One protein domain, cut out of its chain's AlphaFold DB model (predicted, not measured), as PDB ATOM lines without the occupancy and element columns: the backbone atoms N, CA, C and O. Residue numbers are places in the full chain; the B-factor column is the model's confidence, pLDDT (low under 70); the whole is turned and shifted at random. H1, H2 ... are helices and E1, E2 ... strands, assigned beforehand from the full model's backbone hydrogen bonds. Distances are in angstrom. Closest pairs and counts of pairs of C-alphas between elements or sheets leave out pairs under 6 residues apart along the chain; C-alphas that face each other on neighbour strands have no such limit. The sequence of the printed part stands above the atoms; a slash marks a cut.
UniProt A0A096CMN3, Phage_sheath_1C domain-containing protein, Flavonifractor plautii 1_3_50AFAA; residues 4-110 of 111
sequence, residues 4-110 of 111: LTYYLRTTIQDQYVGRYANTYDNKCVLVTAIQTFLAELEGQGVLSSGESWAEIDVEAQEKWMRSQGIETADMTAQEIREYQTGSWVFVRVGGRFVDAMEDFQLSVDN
ATOM      1  N   LEU A   4      26.699  48.150 -18.513       72.38
ATOM      2  CA  LEU A   4      25.949  47.447 -19.547       72.38
ATOM      3  C   LEU A   4      26.732  46.245 -20.086       72.38
ATOM      4  O   LEU A   4      26.203  45.140 -20.183       72.38
ATOM      5  N   THR A   5      28.020  46.440 -20.382       71.31
ATOM      6  CA  THR A   5      28.907  45.368 -20.855       71.31
ATOM      7  C   THR A   5      29.046  44.256 -19.820       71.31
ATOM      8  O   THR A   5      29.057  43.079 -20.176       71.31
ATOM      9  N   TYR A   6      29.154  44.612 -18.537       74.69
ATOM     10  CA  TYR A   6      29.208  43.633 -17.456       74.69
ATOM     11  C   TYR A   6      27.899  42.844 -17.354       74.69
ATOM     12  O   TYR A   6      27.944  41.615 -17.353       74.69
ATOM     13  N   TYR A   7      26.741  43.508 -17.338       69.62
ATOM     14  CA  TYR A   7      25.445  42.826 -17.241       69.62
ATOM     15  C   TYR A   7      25.159  41.919 -18.433       69.62
ATOM     16  O   TYR A   7      24.779  40.766 -18.228       69.62
ATOM     17  N   LEU A   8      25.392  42.401 -19.657       73.00
ATOM     18  CA  LEU A   8      25.241  41.595 -20.867       73.00
ATOM     19  C   LEU A   8      26.138  40.363 -20.794       73.00
ATOM     20  O   LEU A   8      25.654  39.240 -20.901       73.00
ATOM     21  N   ARG A   9      27.434  40.543 -20.522       75.50
ATOM     22  CA  ARG A   9      28.369  39.417 -20.461       75.50
ATOM     23  C   ARG A   9      27.993  38.406 -19.379       75.50
ATOM     24  O   ARG A   9      27.979  37.214 -19.661       75.50
ATOM     25  N   THR A  10      27.670  38.871 -18.175       73.25
ATOM     26  CA  THR A  10      27.370  37.992 -17.032       73.25
ATOM     27  C   THR A  10      26.070  37.223 -17.259       73.25
ATOM     28  O   THR A  10      26.033  36.015 -17.066       73.25
ATOM     29  N   THR A  11      25.027  37.885 -17.770       69.44
ATOM     30  CA  THR A  11      23.743  37.233 -18.078       69.44
ATOM     31  C   THR A  11      23.906  36.167 -19.156       69.44
ATOM     32  O   THR A  11      23.396  35.057 -19.012       69.44
ATOM     33  N   ILE A  12      24.654  36.474 -20.222       71.81
ATOM     34  CA  ILE A  12      24.890  35.514 -21.300       71.81
ATOM     35  C   ILE A  12      25.710  34.317 -20.794       71.81
ATOM     36  O   ILE A  12      25.348  33.169 -21.056       71.81
ATOM     37  N   GLN A  13      26.771  34.573 -20.023       72.06
ATOM     38  CA  GLN A  13      27.599  33.520 -19.434       72.06
ATOM     39  C   GLN A  13      26.811  32.624 -18.472       72.06
ATOM     40  O   GLN A  13      26.858  31.405 -18.603       72.06
ATOM     41  N   ASP A  14      26.039  33.199 -17.554       72.00
ATOM     42  CA  ASP A  14      25.336  32.424 -16.529       72.00
ATOM     43  C   ASP A  14      24.145  31.631 -17.082       72.00
ATOM     44  O   ASP A  14      23.820  30.554 -16.570       72.00
ATOM     45  N   GLN A  15      23.463  32.162 -18.102       70.06
ATOM     46  CA  GLN A  15      22.224  31.573 -18.612       70.06
ATOM     47  C   GLN A  15      22.432  30.657 -19.820       70.06
ATOM     48  O   GLN A  15      21.679  29.693 -19.958       70.06
ATOM     49  N   TYR A  16      23.439  30.905 -20.665       69.88
ATOM     50  CA  TYR A  16      23.546  30.225 -21.962       69.88
ATOM     51  C   TYR A  16      24.813  29.389 -22.130       69.88
ATOM     52  O   TYR A  16      24.743  28.277 -22.667       69.88
ATOM     53  N   VAL A  17      25.954  29.871 -21.635       69.25
ATOM     54  CA  VAL A  17      27.245  29.192 -21.815       69.25
ATOM     55  C   VAL A  17      27.242  27.843 -21.094       69.25
ATOM     56  O   VAL A  17      26.922  27.733 -19.913       69.25
ATOM     57  N   GLY A  18      27.547  26.779 -21.840       71.12
ATOM     58  CA  GLY A  18      27.562  25.401 -21.337       71.12
ATOM     59  C   GLY A  18      26.188  24.794 -21.016       71.12
ATOM     60  O   GLY A  18      26.130  23.622 -20.652       71.12
ATOM     61  N   ARG A  19      25.088  25.550 -21.160       75.81
ATOM     62  CA  ARG A  19      23.713  25.073 -20.906       75.81
ATOM     63  C   ARG A  19      22.948  24.720 -22.175       75.81
ATOM     64  O   ARG A  19      22.080  23.851 -22.133       75.81
ATOM     65  N   TYR A  20      23.284  25.359 -23.293       79.00
ATOM     66  CA  TYR A  20      22.641  25.136 -24.587       79.00
ATOM     67  C   TYR A  20      23.650  24.636 -25.621       79.00
ATOM     68  O   TYR A  20      24.818  25.025 -25.616       79.00
ATOM     69  N   ALA A  21      23.193  23.773 -26.530       83.38
ATOM     70  CA  ALA A  21      23.979  23.401 -27.702       83.38
ATOM     71  C   ALA A  21      24.176  24.629 -28.602       83.38
ATOM     72  O   ALA A  21      23.243  25.413 -28.771       83.38
ATOM     73  N   ASN A  22      25.346  24.778 -29.223       84.31
ATOM     74  CA  ASN A  22      25.651  25.916 -30.095       84.31
ATOM     75  C   ASN A  22      25.019  25.776 -31.498       84.31
ATOM     76  O   ASN A  22      25.692  25.800 -32.528       84.31
ATOM     77  N   THR A  23      23.709  25.554 -31.544       88.81
ATOM     78  CA  THR A  23      22.921  25.530 -32.778       88.81
ATOM     79  C   THR A  23      22.498  26.944 -33.157       88.81
ATOM     80  O   THR A  23      22.374  27.814 -32.295       88.81
ATOM     81  N   TYR A  24      22.238  27.173 -34.445       88.31
ATOM     82  CA  TYR A  24      21.719  28.455 -34.926       88.31
ATOM     83  C   TYR A  24      20.443  28.877 -34.183       88.31
ATOM     84  O   TYR A  24      20.366  30.001 -33.699       88.31
ATOM     85  N   ASP A  25      19.504  27.950 -33.973       89.31
ATOM     86  CA  ASP A  25      18.270  28.226 -33.230       89.31
ATOM     87  C   ASP A  25      18.547  28.735 -31.808       89.31
ATOM     88  O   ASP A  25      17.948  29.713 -31.363       89.31
ATOM     89  N   ASN A  26      19.505  28.128 -31.100       89.25
ATOM     90  CA  ASN A  26      19.874  28.570 -29.755       89.25
ATOM     91  C   ASN A  26      20.610  29.917 -29.773       89.25
ATOM     92  O   ASN A  26      20.420  30.719 -28.858       89.25
ATOM     93  N   LYS A  27      21.394  30.212 -30.821       87.88
ATOM     94  CA  LYS A  27      21.957  31.557 -31.036       87.88
ATOM     95  C   LYS A  27      20.839  32.588 -31.242       87.88
ATOM     96  O   LYS A  27      20.911  33.672 -30.671       87.88
ATOM     97  N   CYS A  28      19.785  32.255 -31.991       90.50
ATOM     98  CA  CYS A  28      18.620  33.126 -32.146       90.50
ATOM     99  C   CYS A  28      17.900  33.363 -30.813       90.50
ATOM    100  O   CYS A  28      17.603  34.509 -30.492       90.50
ATOM    101  N   VAL A  29      17.688  32.318 -30.004       90.06
ATOM    102  CA  VAL A  29      17.102  32.453 -28.656       90.06
ATOM    103  C   VAL A  29      17.937  33.389 -27.780       90.06
ATOM    104  O   VAL A  29      17.379  34.255 -27.106       90.06
ATOM    105  N   LEU A  30      19.265  33.251 -27.809       87.19
ATOM    106  CA  LEU A  30      20.179  34.145 -27.100       87.19
ATOM    107  C   LEU A  30      20.021  35.601 -27.561       87.19
ATOM    108  O   LEU A  30      19.863  36.494 -26.730       87.19
ATOM    109  N   VAL A  31      20.033  35.849 -28.874       90.19
ATOM    110  CA  VAL A  31      19.853  37.197 -29.434       90.19
ATOM    111  C   VAL A  31      18.510  37.793 -29.010       90.19
ATOM    112  O   VAL A  31      18.471  38.940 -28.574       90.19
ATOM    113  N   THR A  32      17.421  37.023 -29.056       90.88
ATOM    114  CA  THR A  32      16.098  37.479 -28.600       90.88
ATOM    115  C   THR A  32      16.086  37.830 -27.110       90.88
ATOM    116  O   THR A  32      15.468  38.821 -26.715       90.88
ATOM    117  N   ALA A  33      16.784  37.063 -26.272       88.06
ATOM    118  CA  ALA A  33      16.899  37.370 -24.849       88.06
ATOM    119  C   ALA A  33      17.664  38.681 -24.609       88.06
ATOM    120  O   ALA A  33      17.230  39.509 -23.810       88.06
ATOM    121  N   ILE A  34      18.751  38.909 -25.354       88.25
ATOM    122  CA  ILE A  34      19.499  40.171 -25.310       88.25
ATOM    123  C   ILE A  34      18.615  41.339 -25.768       88.25
ATOM    124  O   ILE A  34      18.570  42.360 -25.089       88.25
ATOM    125  N   GLN A  35      17.871  41.190 -26.868       91.06
ATOM    126  CA  GLN A  35      16.937  42.222 -27.338       91.06
ATOM    127  C   GLN A  35      15.871  42.558 -26.288       91.06
ATOM    128  O   GLN A  35      15.577  43.728 -26.064       91.06
ATOM    129  N   THR A  36      15.329  41.544 -25.608       90.62
ATOM    130  CA  THR A  36      14.341  41.738 -24.533       90.62
ATOM    131  C   THR A  36      14.932  42.562 -23.389       90.62
ATOM    132  O   THR A  36      14.313  43.519 -22.938       90.62
ATOM    133  N   PHE A  37      16.161  42.249 -22.974       86.81
ATOM    134  CA  PHE A  37      16.868  43.013 -21.948       86.81
ATOM    135  C   PHE A  37      17.115  44.475 -22.357       86.81
ATOM    136  O   PHE A  37      16.917  45.384 -21.553       86.81
ATOM    137  N   LEU A  38      17.507  44.737 -23.608       88.94
ATOM    138  CA  LEU A  38      17.685  46.113 -24.083       88.94
ATOM    139  C   LEU A  38      16.360  46.886 -24.094       88.94
ATOM    140  O   LEU A  38      16.327  48.033 -23.658       88.94
ATOM    141  N   ALA A  39      15.262  46.245 -24.504       91.38
ATOM    142  CA  ALA A  39      13.931  46.845 -24.455       91.38
ATOM    143  C   ALA A  39      13.487  47.173 -23.013       91.38
ATOM    144  O   ALA A  39      12.836  48.191 -22.778       91.38
ATOM    145  N   GLU A  40      13.867  46.358 -22.022       90.19
ATOM    146  CA  GLU A  40      13.645  46.681 -20.605       90.19
ATOM    147  C   GLU A  40      14.428  47.929 -20.173       90.19
ATOM    148  O   GLU A  40      13.893  48.763 -19.440       90.19
ATOM    149  N   LEU A  41      15.671  48.090 -20.641       87.50
ATOM    150  CA  LEU A  41      16.480  49.285 -20.382       87.50
ATOM    151  C   LEU A  41      15.919  50.533 -21.073       87.50
ATOM    152  O   LEU A  41      15.959  51.619 -20.490       87.50
ATOM    153  N   GLU A  42      15.359  50.393 -22.276       90.88
ATOM    154  CA  GLU A  42      14.608  51.467 -22.932       90.88
ATOM    155  C   GLU A  42      13.385  51.879 -22.100       90.88
ATOM    156  O   GLU A  42      13.177  53.064 -21.841       90.88
ATOM    157  N   GLY A  43      12.610  50.910 -21.598       90.50
ATOM    158  CA  GLY A  43      11.452  51.167 -20.734       90.50
ATOM    159  C   GLY A  43      11.806  51.824 -19.393       90.50
ATOM    160  O   GLY A  43      10.982  52.531 -18.812       90.50
ATOM    161  N   GLN A  44      13.036  51.624 -18.911       89.88
ATOM    162  CA  GLN A  44      13.583  52.271 -17.713       89.88
ATOM    163  C   GLN A  44      14.184  53.660 -17.992       89.88
ATOM    164  O   GLN A  44      14.609  54.332 -17.052       89.88
ATOM    165  N   GLY A  45      14.227  54.101 -19.254       87.31
ATOM    166  CA  GLY A  45      14.831  55.375 -19.650       87.31
ATOM    167  C   GLY A  45      16.360  55.382 -19.589       87.31
ATOM    168  O   GLY A  45      16.958  56.449 -19.498       87.31
ATOM    169  N   VAL A  46      17.001  54.209 -19.613       86.50
ATOM    170  CA  VAL A  46      18.464  54.087 -19.716       86.50
ATOM    171  C   VAL A  46      18.893  54.229 -21.176       86.50
ATOM    172  O   VAL A  46      19.846  54.948 -21.479       86.50
ATOM    173  N   LEU A  47      18.168  53.567 -22.081       88.69
ATOM    174  CA  LEU A  47      18.391  53.621 -23.525       88.69
ATOM    175  C   LEU A  47      17.276  54.399 -24.232       88.69
ATOM    176  O   LEU A  47      16.132  54.418 -23.781       88.69
ATOM    177  N   SER A  48      17.615  55.036 -25.348       89.81
ATOM    178  CA  SER A  48      16.648  55.679 -26.236       89.81
ATOM    179  C   SER A  48      15.706  54.635 -26.829       89.81
ATOM    180  O   SER A  48      16.148  53.638 -27.397       89.81
ATOM    181  N   SER A  49      14.400  54.870 -26.700       91.12
ATOM    182  CA  SER A  49      13.389  53.901 -27.121       91.12
ATOM    183  C   SER A  49      13.412  53.656 -28.631       91.12
ATOM    184  O   SER A  49      13.387  54.600 -29.420       91.12
ATOM    185  N   GLY A  50      13.425  52.381 -29.020       90.06
ATOM    186  CA  GLY A  50      13.468  51.929 -30.406       90.06
ATOM    187  C   GLY A  50      14.833  52.058 -31.079       90.06
ATOM    188  O   GLY A  50      14.922  51.805 -32.279       90.06
ATOM    189  N   GLU A  51      15.881  52.457 -30.353       89.94
ATOM    190  CA  GLU A  51      17.227  52.625 -30.915       89.94
ATOM    191  C   GLU A  51      18.179  51.480 -30.545       89.94
ATOM    192  O   GLU A  51      19.262  51.382 -31.126       89.94
ATOM    193  N   SER A  52      17.806  50.598 -29.612       92.19
ATOM    194  CA  SER A  52      18.625  49.441 -29.250       92.19
ATOM    195  C   SER A  52      18.424  48.242 -30.183       92.19
ATOM    196  O   SER A  52      17.359  48.028 -30.764       92.19
ATOM    197  N   TRP A  53      19.473  47.437 -30.340       93.56
ATOM    198  CA  TRP A  53      19.462  46.250 -31.190       93.56
ATOM    199  C   TRP A  53      20.487  45.213 -30.728       93.56
ATOM    200  O   TRP A  53      21.511  45.529 -30.122       93.56
ATOM    201  N   ALA A  54      20.219  43.953 -31.062       92.44
ATOM    202  CA  ALA A  54      21.178  42.861 -30.950       92.44
ATOM    203  C   ALA A  54      21.001  41.882 -32.110       92.44
ATOM    204  O   ALA A  54      19.874  41.639 -32.550       92.44
ATOM    205  N   GLU A  55      22.106  41.320 -32.588       93.56
ATOM    206  CA  GLU A  55      22.147  40.406 -33.729       93.56
ATOM    207  C   GLU A  55      23.365  39.473 -33.672       93.56
ATOM    208  O   GLU A  55      24.333  39.724 -32.953       93.56
ATOM    209  N   ILE A  56      23.332  38.388 -34.452       91.94
ATOM    210  CA  ILE A  56      24.520  37.552 -34.674       91.94
ATOM    211  C   ILE A  56      25.535  38.369 -35.478       91.94
ATOM    212  O   ILE A  56      25.203  38.876 -36.552       91.94
ATOM    213  N   ASP A  57      26.771  38.448 -34.987       94.56
ATOM    214  CA  ASP A  57      27.860  39.144 -35.674       94.56
ATOM    215  C   ASP A  57      28.416  38.255 -36.799       94.56
ATOM    216  O   ASP A  57      29.357  37.477 -36.623       94.56
ATOM    217  N   VAL A  58      27.758  38.321 -37.959       93.69
ATOM    218  CA  VAL A  58      28.106  37.521 -39.144       93.69
ATOM    219  C   VAL A  58      29.509  37.857 -39.638       93.69
ATOM    220  O   VAL A  58      30.238  36.954 -40.040       93.69
ATOM    221  N   GLU A  59      29.908  39.126 -39.568       93.50
ATOM    222  CA  GLU A  59      31.232  39.577 -40.002       93.50
ATOM    223  C   GLU A  59      32.332  39.018 -39.089       93.50
ATOM    224  O   GLU A  59      33.341  38.494 -39.575       93.50
ATOM    225  N   ALA A  60      32.138  39.070 -37.766       93.94
ATOM    226  CA  ALA A  60      33.071  38.475 -36.812       93.94
ATOM    227  C   ALA A  60      33.142  36.947 -36.962       93.94
ATOM    228  O   ALA A  60      34.240  36.381 -36.964       93.94
ATOM    229  N   GLN A  61      31.995  36.286 -37.155       94.69
ATOM    230  CA  GLN A  61      31.936  34.843 -37.382       94.69
ATOM    231  C   GLN A  61      32.655  34.448 -38.679       94.69
ATOM    232  O   GLN A  61      33.482  33.537 -38.661       94.69
ATOM    233  N   GLU A  62      32.425  35.160 -39.783       95.88
ATOM    234  CA  GLU A  62      33.114  34.920 -41.053       95.88
ATOM    235  C   GLU A  62      34.630  35.113 -40.912       95.88
ATOM    236  O   GLU A  62      35.426  34.277 -41.350       95.88
ATOM    237  N   LYS A  63      35.055  36.186 -40.239       95.25
ATOM    238  CA  LYS A  63      36.471  36.443 -39.962       95.25
ATOM    239  C   LYS A  63      37.097  35.321 -39.135       95.25
ATOM    240  O   LYS A  63      38.223  34.908 -39.422       95.25
ATOM    241  N   TRP A  64      36.381  34.814 -38.133       94.94
ATOM    242  CA  TRP A  64      36.821  33.660 -37.358       94.94
ATOM    243  C   TRP A  64      36.933  32.412 -38.237       94.94
ATOM    244  O   TRP A  64      37.979  31.768 -38.215       94.94
ATOM    245  N   MET A  65      35.940  32.114 -39.078       95.19
ATOM    246  CA  MET A  65      35.973  30.974 -40.003       95.19
ATOM    247  C   MET A  65      37.199  31.029 -40.924       95.19
ATOM    248  O   MET A  65      37.968  30.069 -40.993       95.19
ATOM    249  N   ARG A  66      37.459  32.189 -41.541       96.00
ATOM    250  CA  ARG A  66      38.658  32.414 -42.367       96.00
ATOM    251  C   ARG A  66      39.950  32.223 -41.571       96.00
ATOM    252  O   ARG A  66      40.906  31.648 -42.082       96.00
ATOM    253  N   SER A  67      39.981  32.639 -40.301       94.69
ATOM    254  CA  SER A  67      41.136  32.410 -39.415       94.69
ATOM    255  C   SER A  67      41.387  30.928 -39.106       94.69
ATOM    256  O   SER A  67      42.521  30.554 -38.815       94.69
ATOM    257  N   GLN A  68      40.353  30.084 -39.198       94.12
ATOM    258  CA  GLN A  68      40.455  28.625 -39.081       94.12
ATOM    259  C   GLN A  68      40.794  27.942 -40.420       94.12
ATOM    260  O   GLN A  68      40.869  26.716 -40.479       94.12
ATOM    261  N   GLY A  69      41.008  28.709 -41.497       95.50
ATOM    262  CA  GLY A  69      41.304  28.186 -42.834       95.50
ATOM    263  C   GLY A  69      40.075  27.726 -43.624       95.50
ATOM    264  O   GLY A  69      40.230  27.006 -44.607       95.50
ATOM    265  N   ILE A  70      38.867  28.115 -43.205       96.06
ATOM    266  CA  ILE A  70      37.625  27.836 -43.935       96.06
ATOM    267  C   ILE A  70      37.449  28.895 -45.031       96.06
ATOM    268  O   ILE A  70      37.505  30.091 -44.749       96.06
ATOM    269  N   GLU A  71      37.227  28.455 -46.270       95.25
ATOM    270  CA  GLU A  71      36.880  29.337 -47.389       95.25
ATOM    271  C   GLU A  71      35.414  29.771 -47.280       95.25
ATOM    272  O   GLU A  71      34.535  28.931 -47.088       95.25
ATOM    273  N   THR A  72      35.153  31.075 -47.396       95.56
ATOM    274  CA  THR A  72      33.807  31.652 -47.226       95.56
ATOM    275  C   THR A  72      33.345  32.474 -48.422       95.56
ATOM    276  O   THR A  72      32.202  32.918 -48.425       95.56
ATOM    277  N   ALA A  73      34.185  32.666 -49.448       93.94
ATOM    278  CA  ALA A  73      33.859  33.503 -50.603       93.94
ATOM    279  C   ALA A  73      32.586  33.061 -51.349       93.94
ATOM    280  O   ALA A  73      31.858  33.910 -51.862       93.94
ATOM    281  N   ASP A  74      32.308  31.756 -51.371       94.38
ATOM    282  CA  ASP A  74      31.135  31.175 -52.032       94.38
ATOM    283  C   ASP A  74      29.947  30.943 -51.077       94.38
ATOM    284  O   ASP A  74      28.915  30.421 -51.494       94.38
ATOM    285  N   MET A  75      30.074  31.312 -49.795       95.75
ATOM    286  CA  MET A  75      29.016  31.125 -48.802       95.75
ATOM    287  C   MET A  75      28.061  32.317 -48.771       95.75
ATOM    288  O   MET A  75      28.454  33.483 -48.780       95.75
ATOM    289  N   THR A  76      26.773  32.027 -48.653       94.88
ATOM    290  CA  THR A  76      25.749  33.028 -48.362       94.88
ATOM    291  C   THR A  76      25.821  33.484 -46.903       94.88
ATOM    292  O   THR A  76      26.266  32.757 -46.014       94.88
ATOM    293  N   ALA A  77      25.285  34.672 -46.612       89.44
ATOM    294  CA  ALA A  77      25.189  35.167 -45.235       89.44
ATOM    295  C   ALA A  77      24.406  34.215 -44.308       89.44
ATOM    296  O   ALA A  77      24.695  34.146 -43.114       89.44
ATOM    297  N   GLN A  78      23.428  33.472 -44.842       92.06
ATOM    298  CA  GLN A  78      22.675  32.485 -44.066       92.06
ATOM    299  C   GLN A  78      23.523  31.251 -43.746       92.06
ATOM    300  O   GLN A  78      23.549  30.820 -42.597       92.06
ATOM    301  N   GLU A  79      24.279  30.734 -44.716       94.62
ATOM    302  CA  GLU A  79      25.207  29.621 -44.479       94.62
ATOM    303  C   GLU A  79      26.301  30.002 -43.481       94.62
ATOM    304  O   GLU A  79      26.662  29.194 -42.628       94.62
ATOM    305  N   ILE A  80      26.791  31.248 -43.533       94.62
ATOM    306  CA  ILE A  80      27.727  31.756 -42.528       94.62
ATOM    307  C   ILE A  80      27.060  31.749 -41.156       94.62
ATOM    308  O   ILE A  80      27.651  31.204 -40.234       94.62
ATOM    309  N   ARG A  81      25.841  32.285 -40.997       90.94
ATOM    310  CA  ARG A  81      25.112  32.307 -39.709       90.94
ATOM    311  C   ARG A  81      24.902  30.918 -39.112       90.94
ATOM    312  O   ARG A  81      25.079  30.737 -37.904       90.94
ATOM    313  N   GLU A  82      24.532  29.959 -39.952       92.06
ATOM    314  CA  GLU A  82      24.230  28.582 -39.555       92.06
ATOM    315  C   GLU A  82      25.481  27.732 -39.309       92.06
ATOM    316  O   GLU A  82      25.391  26.660 -38.701       92.06
ATOM    317  N   TYR A  83      26.656  28.215 -39.725       93.62
ATOM    318  CA  TYR A  83      27.909  27.493 -39.565       93.62
ATOM    319  C   TYR A  83      28.195  27.147 -38.095       93.62
ATOM    320  O   TYR A  83      28.025  27.956 -37.173       93.62
ATOM    321  N   GLN A  84      28.660  25.916 -37.876       90.75
ATOM    322  CA  GLN A  84      29.026  25.427 -36.553       90.75
ATOM    323  C   GLN A  84      30.354  26.032 -36.102       90.75
ATOM    324  O   GLN A  84      31.412  25.767 -36.664       90.75
ATOM    325  N   THR A  85      30.300  26.807 -35.027       88.81
ATOM    326  CA  THR A  85      31.444  27.543 -34.475       88.81
ATOM    327  C   THR A  85      31.997  26.892 -33.203       88.81
ATOM    328  O   THR A  85      32.683  27.525 -32.402       88.81
ATOM    329  N   GLY A  86      31.702  25.605 -32.987       85.50
ATOM    330  CA  GLY A  86      32.129  24.864 -31.800       85.50
ATOM    331  C   GLY A  86      31.523  25.467 -30.538       85.50
ATOM    332  O   GLY A  86      30.307  25.463 -30.380       85.50
ATOM    333  N   SER A  87      32.354  26.006 -29.652       82.69
ATOM    334  CA  SER A  87      31.884  26.719 -28.456       82.69
ATOM    335  C   SER A  87      31.737  28.224 -28.670       82.69
ATOM    336  O   SER A  87      31.165  28.882 -27.825       82.69
ATOM    337  N   TRP A  88      32.204  28.771 -29.794       85.69
ATOM    338  CA  TRP A  88      32.198  30.212 -30.021       85.69
ATOM    339  C   TRP A  88      30.810  30.708 -30.404       85.69
ATOM    340  O   TRP A  88      30.172  30.161 -31.307       85.69
ATOM    341  N   VAL A  89      30.373  31.793 -29.781       86.38
ATOM    342  CA  VAL A  89      29.204  32.566 -30.206       86.38
ATOM    343  C   VAL A  89      29.650  34.003 -30.457       86.38
ATOM    344  O   VAL A  89      30.409  34.553 -29.661       86.38
ATOM    345  N   PHE A  90      29.196  34.576 -31.574       90.00
ATOM    346  CA  PHE A  90      29.526  35.931 -32.017       90.00
ATOM    347  C   PHE A  90      28.245  36.761 -32.038       90.00
ATOM    348  O   PHE A  90      27.335  36.487 -32.825       90.00
ATOM    349  N   VAL A  91      28.147  37.740 -31.143       89.56
ATOM    350  CA  VAL A  91      26.970  38.611 -31.023       89.56
ATOM    351  C   VAL A  91      27.418  40.056 -31.010       89.56
ATOM    352  O   VAL A  91      28.367  40.416 -30.310       89.56
ATOM    353  N   ARG A  92      26.684  40.892 -31.738       90.50
ATOM    354  CA  ARG A  92      26.848  42.336 -31.717       90.50
ATOM    355  C   ARG A  92      25.602  42.989 -31.154       90.50
ATOM    356  O   ARG A  92      24.480  42.596 -31.467       90.50
ATOM    357  N   VAL A  93      25.825  43.978 -30.306       90.19
ATOM    358  CA  VAL A  93      24.785  44.707 -29.589       90.19
ATOM    359  C   VAL A  93      25.070  46.190 -29.719       90.19
ATOM    360  O   VAL A  93      26.229  46.597 -29.634       90.19
ATOM    361  N   GLY A  94      24.039  47.003 -29.888       90.12
ATOM    362  CA  GLY A  94      24.201  48.446 -29.902       90.12
ATOM    363  C   GLY A  94      22.937  49.189 -29.520       90.12
ATOM    364  O   GLY A  94      21.879  48.600 -29.299       90.12
ATOM    365  N   GLY A  95      23.077  50.501 -29.414       89.81
ATOM    366  CA  GLY A  95      21.986  51.409 -29.106       89.81
ATOM    367  C   GLY A  95      22.496  52.786 -28.721       89.81
ATOM    368  O   GLY A  95      23.688  53.077 -28.836       89.81
ATOM    369  N   ARG A  96      21.591  53.625 -28.226       86.88
ATOM    370  CA  ARG A  96      21.896  54.977 -27.756       86.88
ATOM    371  C   ARG A  96      21.421  55.151 -26.323       86.88
ATOM    372  O   ARG A  96      20.330  54.697 -25.984       86.88
ATOM    373  N   PHE A  97      22.218  55.808 -25.487       84.44
ATOM    374  CA  PHE A  97      21.787  56.191 -24.141       84.44
ATOM    375  C   PHE A  97      20.897  57.437 -24.183       84.44
ATOM    376  O   PHE A  97      21.121  58.339 -24.992       84.44
ATOM    377  N   VAL A  98      19.918  57.513 -23.281       80.56
ATOM    378  CA  VAL A  98      19.086  58.719 -23.137       80.56
ATOM    379  C   VAL A  98      19.971  59.914 -22.774       80.56
ATOM    380  O   VAL A  98      20.828  59.814 -21.898       80.56
ATOM    381  N   ASP A  99      19.773  61.036 -23.470       72.75
ATOM    382  CA  ASP A  99      20.517  62.294 -23.309       72.75
ATOM    383  C   ASP A  99      22.046  62.204 -23.510       72.75
ATOM    384  O   ASP A  99      22.769  63.167 -23.236       72.75
ATOM    385  N   ALA A 100      22.558  61.094 -24.051       63.94
ATOM    386  CA  ALA A 100      23.946  60.987 -24.482       63.94
ATOM    387  C   ALA A 100      24.066  61.240 -25.989       63.94
ATOM    388  O   ALA A 100      23.286  60.737 -26.793       63.94
ATOM    389  N   MET A 101      25.102  61.981 -26.388       62.56
ATOM    390  CA  MET A 101      25.480  62.137 -27.801       62.56
ATOM    391  C   MET A 101      26.232  60.917 -28.363       62.56
ATOM    392  O   MET A 101      26.691  60.962 -29.502       62.56
ATOM    393  N   GLU A 102      26.400  59.856 -27.573       69.75
ATOM    394  CA  GLU A 102      27.164  58.668 -27.947       69.75
ATOM    395  C   GLU A 102      26.251  57.461 -28.161       69.75
ATOM    396  O   GLU A 102      25.479  57.061 -27.284       69.75
ATOM    397  N   ASP A 103      26.399  56.860 -29.339       79.50
ATOM    398  CA  ASP A 103      25.952  55.501 -29.604       79.50
ATOM    399  C   ASP A 103      26.963  54.530 -28.978       79.50
ATOM    400  O   ASP A 103      28.172  54.785 -28.975       79.50
ATOM    401  N   PHE A 104      26.489  53.395 -28.475       79.12
ATOM    402  CA  PHE A 104      27.359  52.310 -28.039       79.12
ATOM    403  C   PHE A 104      27.247  51.128 -28.997       79.12
ATOM    404  O   PHE A 104      26.180  50.810 -29.524       79.12
ATOM    405  N   GLN A 105      28.370  50.439 -29.176       81.06
ATOM    406  CA  GLN A 105      28.432  49.157 -29.855       81.06
ATOM    407  C   GLN A 105      29.342  48.230 -29.057       81.06
ATOM    408  O   GLN A 105      30.456  48.592 -28.679       81.06
ATOM    409  N   LEU A 106      28.860  47.019 -28.814       80.69
ATOM    410  CA  LEU A 106      29.578  45.960 -28.137       80.69
ATOM    411  C   LEU A 106      29.569  44.718 -29.022       80.69
ATOM    412  O   LEU A 106      28.506  44.196 -29.351       80.69
ATOM    413  N   SER A 107      30.756  44.223 -29.352       81.12
ATOM    414  CA  SER A 107      30.928  42.871 -29.881       81.12
ATOM    415  C   SER A 107      31.323  41.951 -28.731       81.12
ATOM    416  O   SER A 107      32.204  42.279 -27.929       81.12
ATOM    417  N   VAL A 108      30.633  40.821 -28.623       72.75
ATOM    418  CA  VAL A 108      30.933  39.776 -27.652       72.75
ATOM    419  C   VAL A 108      31.337  38.528 -28.420       72.75
ATOM    420  O   VAL A 108      30.509  37.883 -29.064       72.75
ATOM    421  N   ASP A 109      32.622  38.207 -28.310       74.69
ATOM    422  CA  ASP A 109      33.245  37.041 -28.920       74.69
ATOM    423  C   ASP A 109      33.674  36.060 -27.819       74.69
ATOM    424  O   ASP A 109      34.076  36.479 -26.728       74.69
ATOM    425  N   ASN A 110      33.665  34.759 -28.124       66.94
ATOM    426  CA  ASN A 110      34.116  33.691 -27.217       66.94
ATOM    427  C   ASN A 110      33.287  33.542 -25.928       66.94
ATOM    428  O   ASN A 110      33.842  33.520 -24.822       66.94
TER     429      ASN A 110
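This is residues 4 to 110 of the 111 residues of the protein "Phage_sheath_1C domain-containing protein" of Flavonifractor plautii 1_3_50AFAA (UniProt A0A096CMN3). A small three-stranded antiparallel sheet is covered on one face by two helices, the long H2 close over E1 and H1 more loosely over E3, in two layers, helices on one face of a sheet. At the end of the sheet where E1 ends and E2 begins, H3 and H4 form a small head, set nearly at right angles to each other. The 107 printed residues have four named helices and three named strands, in the order H1, H2, E1, H3, H4, E2, E3; the sheet runs E1, E2, E3, and the class is mixed, helices and strands. The whole is compact, with a radius of gyration of the C-alphas of 14.8 A and spans of 44 by 30 by 19 A.

H1, residues 4 to 15, begins at C-alpha 4 (25.949, 47.447, -19.547) and is 16.3 A long. H2, residues 24 to 43, measures 28.7 A from C-alpha 24 at (21.719, 28.455, -34.926). E1, residues 53 to 56, is 10.6 A long. H3, residues 58 to 67, is 14.0 A long, and H4, residues 77 to 82, is 8.7 A long. E2, residues 91 to 96, measures 17.4 A. E3, residues 103 to 108, measures 16.6 A and ends at C-alpha 108 (30.933, 39.776, -27.652).

E1 and E2 are antiparallel at 166 degrees, with N 53 and O 94 within hydrogen-bond range at 2.9 A. E2 and E3 form a hairpin, also antiparallel at 166 degrees, with N 106 and O 93 within hydrogen-bond range at 2.8 A. H2 is on the sheet at a height of 7.4 A, over E1 and along the strands at 13 degrees to E1 on the local plane; their closest C-alphas, of Gln 35 and Ala 54, are 5.6 A apart. H1 is on the same face, at a height of 10.4 A, over E3 and only just slantwise to the strands, at 31 degrees to E3 on the local plane; their closest C-alphas, of Thr 5 and Leu 106, are 7.3 A apart. H1 and H2 are close but not clearly touching, with the C-alphas of Leu 8 and Ile 34 closest at 7.4 A, at a steep tilt of 42 degrees, opposite ways. H3 only grazes the sheet, with its residues 58 to 61. H3 touches H4, about perpendicular at 75 degrees, with the C-alphas of Val 58 and Arg 81 closest at 6.0 A. H4 is not on the sheet; it is close to H2 but not clearly touching, with the C-alphas of Tyr 24 and Glu 82 closest at 5.3 A. In H1, H2, H3 and H4 every O i to N i+4 pair is within hydrogen-bond range.

The two C-alphas farthest apart, of Gln 44 and Gly 69, are 44.5 A apart. The printed part has no cut, and no link is long; E1 to H3 is tight. The mean pLDDT of the printed part is 85.9; residues 7, 11, 16 to 17, 100 to 102 and 110 are under 70.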